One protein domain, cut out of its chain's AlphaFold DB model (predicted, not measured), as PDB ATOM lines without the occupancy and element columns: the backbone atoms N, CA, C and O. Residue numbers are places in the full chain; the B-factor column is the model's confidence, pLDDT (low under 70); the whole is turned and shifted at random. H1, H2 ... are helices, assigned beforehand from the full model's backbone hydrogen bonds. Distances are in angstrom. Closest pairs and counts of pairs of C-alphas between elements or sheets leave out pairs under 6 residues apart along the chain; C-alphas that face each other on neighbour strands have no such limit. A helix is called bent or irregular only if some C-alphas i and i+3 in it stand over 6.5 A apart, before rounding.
ATOM      1  N   ALA A  15     421.157 297.912 474.280       94.12
ATOM      2  CA  ALA A  15     421.059 298.451 475.632       94.12
ATOM      3  C   ALA A  15     419.946 297.754 476.437       94.12
ATOM      4  O   ALA A  15     420.194 297.289 477.551       94.12
ATOM      5  N   GLN A  16     418.748 297.593 475.858       93.19
ATOM      6  CA  GLN A  16     417.631 296.893 476.507       93.19
ATOM      7  C   GLN A  16     417.968 295.420 476.770       93.19
ATOM      8  O   GLN A  16     417.736 294.923 477.870       93.19
ATOM      9  N   LYS A  17     418.581 294.716 475.805       92.50
ATOM     10  CA  LYS A  17     419.025 293.320 475.986       92.50
ATOM     11  C   LYS A  17     420.014 293.176 477.141       92.50
ATOM     12  O   LYS A  17     419.952 292.195 477.882       92.50
ATOM     13  N   THR A  18     420.924 294.138 477.293       94.06
ATOM     14  CA  THR A  18     421.900 294.152 478.391       94.06
ATOM     15  C   THR A  18     421.193 294.313 479.735       94.06
ATOM     16  O   THR A  18     421.358 293.463 480.606       94.06
ATOM     17  N   GLN A  19     420.299 295.300 479.860       93.31
ATOM     18  CA  GLN A  19     419.511 295.506 481.081       93.31
ATOM     19  C   GLN A  19     418.654 294.284 481.445       93.31
ATOM     20  O   GLN A  19     418.587 293.888 482.608       93.31
ATOM     21  N   ILE A  20     418.029 293.643 480.453       92.44
ATOM     22  CA  ILE A  20     417.241 292.422 480.660       92.44
ATOM     23  C   ILE A  20     418.124 291.288 481.179       92.44
ATOM     24  O   ILE A  20     417.749 290.609 482.135       92.44
ATOM     25  N   ARG A  21     419.309 291.089 480.587       91.56
ATOM     26  CA  ARG A  21     420.262 290.071 481.048       91.56
ATOM     27  C   ARG A  21     420.671 290.311 482.502       91.56
ATOM     28  O   ARG A  21     420.718 289.350 483.269       91.56
ATOM     29  N   ASP A  22     420.922 291.560 482.882       93.12
ATOM     30  CA  ASP A  22     421.309 291.918 484.249       93.12
ATOM     31  C   ASP A  22     420.172 291.665 485.249       93.12
ATOM     32  O   ASP A  22     420.392 291.052 486.296       93.12
ATOM     33  N   ILE A  23     418.934 292.030 484.892       91.94
ATOM     34  CA  ILE A  23     417.739 291.740 485.696       91.94
ATOM     35  C   ILE A  23     417.561 290.227 485.890       91.94
ATOM     36  O   ILE A  23     417.379 289.761 487.018       91.94
ATOM     37  N   MET A  24     417.664 289.443 484.813       89.94
ATOM     38  CA  MET A  24     417.533 287.982 484.874       89.94
ATOM     39  C   MET A  24     418.644 287.335 485.704       89.94
ATOM     40  O   MET A  24     418.396 286.374 486.437       89.94
ATOM     41  N   LYS A  25     419.876 287.852 485.617       90.38
ATOM     42  CA  LYS A  25     421.001 287.381 486.429       90.38
ATOM     43  C   LYS A  25     420.745 287.634 487.915       90.38
ATOM     44  O   LYS A  25     420.831 286.695 488.701       90.38
ATOM     45  N   SER A  26     420.326 288.847 488.278       88.50
ATOM     46  CA  SER A  26     419.983 289.190 489.664       88.50
ATOM     47  C   SER A  26     418.865 288.304 490.221       88.50
ATOM     48  O   SER A  26     418.956 287.847 491.359       88.50
ATOM     49  N   GLN A  27     417.819 288.037 489.435       88.44
ATOM     50  CA  GLN A  27     416.734 287.142 489.846       88.44
ATOM     51  C   GLN A  27     417.254 285.714 490.079       88.44
ATOM     52  O   GLN A  27     416.900 285.066 491.066       88.44
ATOM     53  N   ARG A  28     418.108 285.213 489.178       86.56
ATOM     54  CA  ARG A  28     418.688 283.869 489.279       86.56
ATOM     55  C   ARG A  28     419.527 283.699 490.544       86.56
ATOM     56  O   ARG A  28     419.452 282.633 491.151       86.56
ATOM     57  N   ASP A  29     420.273 284.725 490.937       83.69
ATOM     58  CA  ASP A  29     421.099 284.706 492.149       83.69
ATOM     59  C   ASP A  29     420.240 284.716 493.427       83.69
ATOM     60  O   ASP A  29     420.592 284.087 494.425       83.69
ATOM     61  N   GLN A  30     419.069 285.359 493.389       81.19
ATOM     62  CA  GLN A  30     418.114 285.387 494.506       81.19
ATOM     63  C   GLN A  30     417.267 284.108 494.617       81.19
ATOM     64  O   GLN A  30     416.776 283.765 495.697       81.19
ATOM     65  N   MET A  31     417.086 283.370 493.519       83.31
ATOM     66  CA  MET A  31     416.291 282.147 493.521       83.31
ATOM     67  C   MET A  31     417.056 280.958 494.107       83.31
ATOM     68  O   MET A  31     417.888 280.322 493.458       83.31
ATOM     69  N   LYS A  32     416.663 280.554 495.318       81.25
ATOM     70  CA  LYS A  32     417.103 279.283 495.905       81.25
ATOM     71  C   LYS A  32     416.609 278.120 495.045       81.25
ATOM     72  O   LYS A  32     415.408 277.997 494.794       81.25
ATOM     73  N   ARG A  33     417.522 277.255 494.603       84.50
ATOM     74  CA  ARG A  33     417.198 275.990 493.915       84.50
ATOM     75  C   ARG A  33     416.749 274.941 494.943       84.50
ATOM     76  O   ARG A  33     417.163 275.057 496.095       84.50
ATOM     77  N   PRO A  34     415.956 273.922 494.555       85.69
ATOM     78  CA  PRO A  34     415.673 272.807 495.453       85.69
ATOM     79  C   PRO A  34     416.981 272.119 495.844       85.69
ATOM     80  O   PRO A  34     417.865 271.956 494.978       85.69
ATOM     81  N   SER A  35     417.092 271.742 497.115       90.25
ATOM     82  CA  SER A  35     418.241 271.028 497.669       90.25
ATOM     83  C   SER A  35     418.406 269.657 497.002       90.25
ATOM     84  O   SER A  35     417.510 269.158 496.315       90.25
ATOM     85  N   VAL A  36     419.577 269.036 497.162       92.75
ATOM     86  CA  VAL A  36     419.808 267.679 496.636       92.75
ATOM     87  C   VAL A  36     418.858 266.677 497.296       92.75
ATOM     88  O   VAL A  36     418.323 265.812 496.611       92.75
ATOM     89  N   GLU A  37     418.600 266.829 498.593       91.88
ATOM     90  CA  GLU A  37     417.672 265.983 499.350       91.88
ATOM     91  C   GLU A  37     416.235 266.123 498.854       91.88
ATOM     92  O   GLU A  37     415.564 265.121 498.643       91.88
ATOM     93  N   GLU A  38     415.773 267.347 498.586       90.56
ATOM     94  CA  GLU A  38     414.433 267.582 498.034       90.56
ATOM     95  C   GLU A  38     414.271 266.941 496.654       90.56
ATOM     96  O   GLU A  38     413.216 266.396 496.340       90.56
ATOM     97  N   ARG A  39     415.324 266.961 495.827       92.19
ATOM     98  CA  ARG A  39     415.302 266.283 494.523       92.19
ATOM     99  C   ARG A  39     415.295 264.766 494.658       92.19
ATOM    100  O   ARG A  39     414.606 264.120 493.877       92.19
ATOM    101  N   ARG A  40     416.036 264.210 495.623       94.69
ATOM    102  CA  ARG A  40     416.012 262.770 495.922       94.69
ATOM    103  C   ARG A  40     414.634 262.340 496.409       94.69
ATOM    104  O   ARG A  40     414.055 261.464 495.795       94.69
ATOM    105  N   ALA A  41     414.056 263.043 497.383       93.31
ATOM    106  CA  ALA A  41     412.711 262.757 497.882       93.31
ATOM    107  C   ALA A  41     411.657 262.750 496.761       93.31
ATOM    108  O   ALA A  41     410.841 261.836 496.682       93.31
ATOM    109  N   MET A  42     411.703 263.730 495.849       93.00
ATOM    110  CA  MET A  42     410.829 263.741 494.669       93.00
ATOM    111  C   MET A  42     411.075 262.548 493.740       93.00
ATOM    112  O   MET A  42     410.120 261.951 493.250       93.00
ATOM    113  N   HIS A  43     412.338 262.204 493.483       95.94
ATOM    114  CA  HIS A  43     412.697 261.052 492.658       95.94
ATOM    115  C   HIS A  43     412.219 259.735 493.281       95.94
ATOM    116  O   HIS A  43     411.639 258.919 492.577       95.94
ATOM    117  N   ASP A  44     412.392 259.551 494.589       95.81
ATOM    118  CA  ASP A  44     412.013 258.331 495.308       95.81
ATOM    119  C   ASP A  44     410.495 258.101 495.284       95.81
ATOM    120  O   ASP A  44     410.041 256.967 495.162       95.81
ATOM    121  N   ILE A  45     409.700 259.177 495.331       95.50
ATOM    122  CA  ILE A  45     408.240 259.104 495.163       95.50
ATOM    123  C   ILE A  45     407.868 258.638 493.746       95.50
ATOM    124  O   ILE A  45     406.929 257.863 493.587       95.50
ATOM    125  N   ILE A  46     408.588 259.105 492.718       95.81
ATOM    126  CA  ILE A  46     408.317 258.783 491.305       95.81
ATOM    127  C   ILE A  46     408.806 257.376 490.938       95.81
ATOM    128  O   ILE A  46     408.160 256.693 490.152       95.81
ATOM    129  N   ALA A  47     409.941 256.951 491.489       97.00
ATOM    130  CA  ALA A  47     410.584 255.676 491.185       97.00
ATOM    131  C   ALA A  47     410.051 254.495 492.024       97.00
ATOM    132  O   ALA A  47     410.592 253.398 491.936       97.00
ATOM    133  N   SER A  48     409.028 254.714 492.856       96.56
ATOM    134  CA  SER A  48     408.392 253.683 493.683       96.56
ATOM    135  C   SER A  48     407.477 252.771 492.855       96.56
ATOM    136  O   SER A  48     406.745 253.251 491.992       96.56
ATOM    137  N   ASP A  49     407.439 251.473 493.183       96.75
ATOM    138  CA  ASP A  49     406.558 250.479 492.537       96.75
ATOM    139  C   ASP A  49     405.061 250.810 492.693       96.75
ATOM    140  O   ASP A  49     404.224 250.387 491.898       96.75
ATOM    141  N   SER A  50     404.711 251.576 493.733       96.56
ATOM    142  CA  SER A  50     403.361 252.102 493.947       96.56
ATOM    143  C   SER A  50     403.390 253.571 494.366       96.56
ATOM    144  O   SER A  50     404.297 254.023 495.071       96.56
ATOM    145  N   PHE A  51     402.380 254.325 493.928       96.44
ATOM    146  CA  PHE A  51     402.293 255.755 494.197       96.44
ATOM    147  C   PHE A  51     401.714 256.040 495.588       96.44
ATOM    148  O   PHE A  51     400.518 255.872 495.834       96.44
ATOM    149  N   ASP A  52     402.560 256.539 496.487       96.44
ATOM    150  CA  ASP A  52     402.148 257.015 497.807       96.44
ATOM    151  C   ASP A  52     401.704 258.485 497.729       96.44
ATOM    152  O   ASP A  52     402.502 259.425 497.821       96.44
ATOM    153  N   LYS A  53     400.392 258.684 497.564       96.12
ATOM    154  CA  LYS A  53     399.779 260.017 497.480       96.12
ATOM    155  C   LYS A  53     400.056 260.876 498.719       96.12
ATOM    156  O   LYS A  53     400.196 262.089 498.584       96.12
ATOM    157  N   ALA A  54     400.134 260.280 499.910       96.25
ATOM    158  CA  ALA A  54     400.357 261.028 501.144       96.25
ATOM    159  C   ALA A  54     401.790 261.577 501.207       96.25
ATOM    160  O   ALA A  54     401.980 262.760 501.500       96.25
ATOM    161  N   LYS A  55     402.793 260.764 500.844       94.88
ATOM    162  CA  LYS A  55     404.188 261.227 500.718       94.88
ATOM    163  C   LYS A  55     404.345 262.292 499.639       94.88
ATOM    164  O   LYS A  55     405.035 263.286 499.864       94.88
ATOM    165  N   ALA A  56     403.680 262.115 498.496       95.69
ATOM    166  CA  ALA A  56     403.672 263.107 497.425       95.69
ATOM    167  C   ALA A  56     403.111 264.455 497.899       95.69
ATOM    168  O   ALA A  56     403.752 265.486 497.699       95.69
ATOM    169  N   GLN A  57     401.961 264.447 498.579       96.25
ATOM    170  CA  GLN A  57     401.343 265.666 499.095       96.25
ATOM    171  C   GLN A  57     402.244 266.372 500.117       96.25
ATOM    172  O   GLN A  57     402.501 267.564 499.976       96.25
ATOM    173  N   ALA A  58     402.809 265.635 501.079       94.94
ATOM    174  CA  ALA A  58     403.707 266.207 502.083       94.94
ATOM    175  C   ALA A  58     404.952 266.861 501.454       94.94
ATOM    176  O   ALA A  58     405.386 267.935 501.878       94.94
ATOM    177  N   GLN A  59     405.517 266.241 500.414       93.44
ATOM    178  CA  GLN A  59     406.657 266.802 499.694       93.44
ATOM    179  C   GLN A  59     406.272 268.055 498.885       93.44
ATOM    180  O   GLN A  59     407.049 269.011 498.843       93.44
ATOM    181  N   VAL A  60     405.077 268.092 498.284       93.50
ATOM    182  CA  VAL A  60     404.544 269.288 497.606       93.50
ATOM    183  C   VAL A  60     404.330 270.432 498.596       93.50
ATOM    184  O   VAL A  60     404.778 271.551 498.335       93.50
ATOM    185  N   ASP A  61     403.719 270.153 499.746       94.25
ATOM    186  CA  ASP A  61     403.432 271.153 500.778       94.25
ATOM    187  C   ASP A  61     404.722 271.766 501.334       94.25
ATOM    188  O   ASP A  61     404.831 272.987 501.462       94.25
ATOM    189  N   LYS A  62     405.759 270.943 501.547       90.31
ATOM    190  CA  LYS A  62     407.099 271.407 501.942       90.31
ATOM    191  C   LYS A  62     407.683 272.425 500.955       90.31
ATOM    192  O   LYS A  62     408.391 273.347 501.357       90.31
ATOM    193  N   MET A  63     407.393 272.274 499.664       89.81
ATOM    194  CA  MET A  63     407.904 273.147 498.604       89.81
ATOM    195  C   MET A  63     406.984 274.339 498.292       89.81
ATOM    196  O   MET A  63     407.376 275.221 497.520       89.81
ATOM    197  N   ALA A  64     405.782 274.398 498.872       91.25
ATOM    198  CA  ALA A  64     404.758 275.377 498.513       91.25
ATOM    199  C   ALA A  64     405.222 276.824 498.735       91.25
ATOM    200  O   ALA A  64     405.129 277.644 497.821       91.25
ATOM    201  N   GLU A  65     405.791 277.138 499.901       87.50
ATOM    202  CA  GLU A  65     406.254 278.498 500.219       87.50
ATOM    203  C   GLU A  65     407.405 278.950 499.317       87.50
ATOM    204  O   GLU A  65     407.414 280.072 498.806       87.50
ATOM    205  N   GLN A  66     408.349 278.051 499.026       87.06
ATOM    206  CA  GLN A  66     409.432 278.351 498.094       87.06
ATOM    207  C   GLN A  66     408.891 278.627 496.685       87.06
ATOM    208  O   GLN A  66     409.375 279.528 495.997       87.06
ATOM    209  N   ASN A  67     407.887 277.867 496.245       89.00
ATOM    210  CA  ASN A  67     407.260 278.072 494.945       89.00
ATOM    211  C   ASN A  67     406.471 279.387 494.884       89.00
ATOM    212  O   ASN A  67     406.600 280.100 493.890       89.00
ATOM    213  N   LYS A  68     405.743 279.762 495.945       91.38
ATOM    214  CA  LYS A  68     405.076 281.073 496.045       91.38
ATOM    215  C   LYS A  68     406.076 282.219 495.916       91.38
ATOM    216  O   LYS A  68     405.891 283.099 495.078       91.38
ATOM    217  N   ALA A  69     407.174 282.167 496.672       89.88
ATOM    218  CA  ALA A  69     408.225 283.182 496.612       89.88
ATOM    219  C   ALA A  69     408.859 283.275 495.213       89.88
ATOM    220  O   ALA A  69     409.077 284.370 494.695       89.88
ATOM    221  N   ARG A  70     409.109 282.130 494.561       89.38
ATOM    222  CA  ARG A  70     409.608 282.101 493.177       89.38
ATOM    223  C   ARG A  70     408.619 282.715 492.191       89.38
ATOM    224  O   ARG A  70     409.048 283.437 491.298       89.38
ATOM    225  N   MET A  71     407.327 282.423 492.335       89.94
ATOM    226  CA  MET A  71     406.283 282.960 491.463       89.94
ATOM    227  C   MET A  71     406.184 284.482 491.591       89.94
ATOM    228  O   MET A  71     406.184 285.174 490.577       89.94
ATOM    229  N   LEU A  72     406.203 285.008 492.819       92.38
ATOM    230  CA  LEU A  72     406.205 286.450 493.066       92.38
ATOM    231  C   LEU A  72     407.442 287.128 492.461       92.38
ATOM    232  O   LEU A  72     407.311 288.037 491.644       92.38
ATOM    233  N   ALA A  73     408.641 286.623 492.772       91.00
ATOM    234  CA  ALA A  73     409.887 287.150 492.215       91.00
ATOM    235  C   ALA A  73     409.902 287.091 490.677       91.00
ATOM    236  O   ALA A  73     410.494 287.942 490.009       91.00
ATOM    237  N   HIS A  74     409.248 286.084 490.092       88.88
ATOM    238  CA  HIS A  74     409.088 285.991 488.650       88.88
ATOM    239  C   HIS A  74     408.219 287.115 488.086       88.88
ATOM    240  O   HIS A  74     408.665 287.796 487.162       88.88
ATOM    241  N   MET A  75     407.042 287.352 488.665       91.56
ATOM    242  CA  MET A  75     406.149 288.433 488.241       91.56
ATOM    243  C   MET A  75     406.816 289.807 488.369       91.56
ATOM    244  O   MET A  75     406.742 290.626 487.453       91.56
ATOM    245  N   GLU A  76     407.544 290.043 489.459       93.06
ATOM    246  CA  GLU A  76     408.308 291.281 489.646       93.06
ATOM    247  C   GLU A  76     409.375 291.471 488.563       93.06
ATOM    248  O   GLU A  76     409.529 292.560 488.010       93.06
ATOM    249  N   THR A  77     410.103 290.407 488.226       92.50
ATOM    250  CA  THR A  77     411.131 290.436 487.175       92.50
ATOM    251  C   THR A  77     410.513 290.753 485.814       92.50
ATOM    252  O   THR A  77     411.022 291.599 485.080       92.50
ATOM    253  N   GLN A  78     409.386 290.115 485.490       92.19
ATOM    254  CA  GLN A  78     408.637 290.374 484.261       92.19
ATOM    255  C   GLN A  78     408.180 291.831 484.173       92.19
ATOM    256  O   GLN A  78     408.347 292.458 483.128       92.19
ATOM    257  N   ASN A  79     407.666 292.396 485.269       94.69
ATOM    258  CA  ASN A  79     407.253 293.795 485.313       94.69
ATOM    259  C   ASN A  79     408.436 294.758 485.109       94.69
ATOM    260  O   ASN A  79     408.334 295.695 484.317       94.69
ATOM    261  N   LYS A  80     409.587 294.496 485.746       94.50
ATOM    262  CA  LYS A  80     410.816 295.286 485.541       94.50
ATOM    263  C   LYS A  80     411.239 295.300 484.072       94.50
ATOM    264  O   LYS A  80     411.552 296.361 483.545       94.50
ATOM    265  N   ILE A  81     411.199 294.146 483.405       93.00
ATOM    266  CA  ILE A  81     411.531 294.048 481.978       93.00
ATOM    267  C   ILE A  81     410.500 294.776 481.115       93.00
ATOM    268  O   ILE A  81     410.880 295.520 480.215       93.00
ATOM    269  N   TYR A  82     409.206 294.624 481.401       94.75
ATOM    270  CA  TYR A  82     408.153 295.338 480.677       94.75
ATOM    271  C   TYR A  82     408.355 296.860 480.723       94.75
ATOM    272  O   TYR A  82     408.141 297.549 479.728       94.75
ATOM    273  N   ASN A  83     408.837 297.398 481.845       95.62
ATOM    274  CA  ASN A  83     409.098 298.829 481.997       95.62
ATOM    275  C   ASN A  83     410.342 299.345 481.252       95.62
ATOM    276  O   ASN A  83     410.481 300.556 481.109       95.62
ATOM    277  N   ILE A  84     411.200 298.464 480.734       94.69
ATOM    278  CA  ILE A  84     412.318 298.829 479.845       94.69
ATOM    279  C   ILE A  84     411.839 299.051 478.398       94.69
ATOM    280  O   ILE A  84     412.517 299.709 477.605       94.69
ATOM    281  N   LEU A  85     410.683 298.489 478.035       94.56
ATOM    282  CA  LEU A  85     410.153 298.522 476.675       94.56
ATOM    283  C   LEU A  85     409.617 299.908 476.293       94.56
ATOM    284  O   LEU A  85     409.015 300.608 477.115       94.56
ATOM    285  N   THR A  86     409.760 300.267 475.016       96.25
ATOM    286  CA  THR A  86     409.092 301.443 474.435       96.25
ATOM    287  C   THR A  86     407.581 301.203 474.297       96.25
ATOM    288  O   THR A  86     407.140 300.048 474.321       96.25
TER     289      THR A  86
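This is residues 15 to 86 of the 116 residues of the protein "Spheroplast protein Y" of Leclercia adecarboxylata (UniProt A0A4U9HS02). What shape is this? It is a helical hairpin bent along its length: H1, then H2, pack on H3, and residues 47 to 52 stick out at the turn. How large? The printed part, 72 residues with three named helices, is all helix and only just extended, close to loose, with a radius of gyration of the C-alphas of 17.1 A and spans of 53 by 18 by 17 A.

Where is H1? H1, residues 15 to 30, begins at (421.059, 298.451, 475.632) and is 23.1 A long. What follows? H2 is residues 36 to 46. H3, residues 53 to 82, was assigned as one helix by its hydrogen bonds but is bent: C-alphas 62 and 65 are 7.3 A apart. Its arms are H3a, residues 53 to 62, and H3b, residues 65 to 82, which ends at C-alpha 82 (408.153, 295.338, 480.677).

What touches H1? With residues 20 to 27 alone H1 touches H3b, opposite ways at a shallow tilt of 12 degrees; the closest C-alphas, of Ile 20 and Ile 81, are 6.1 A apart. And H2? H2 and H3a form a hairpin; their closest C-alphas, of Ile 45 and Ala 56, are 6.5 A apart. Every O i to N i+4 pair is within hydrogen-bond range in H1, H2, H3a and H3b.

Is it cut? The printed part has no cut and no long link. Is confidence low? No printed residue is under 70.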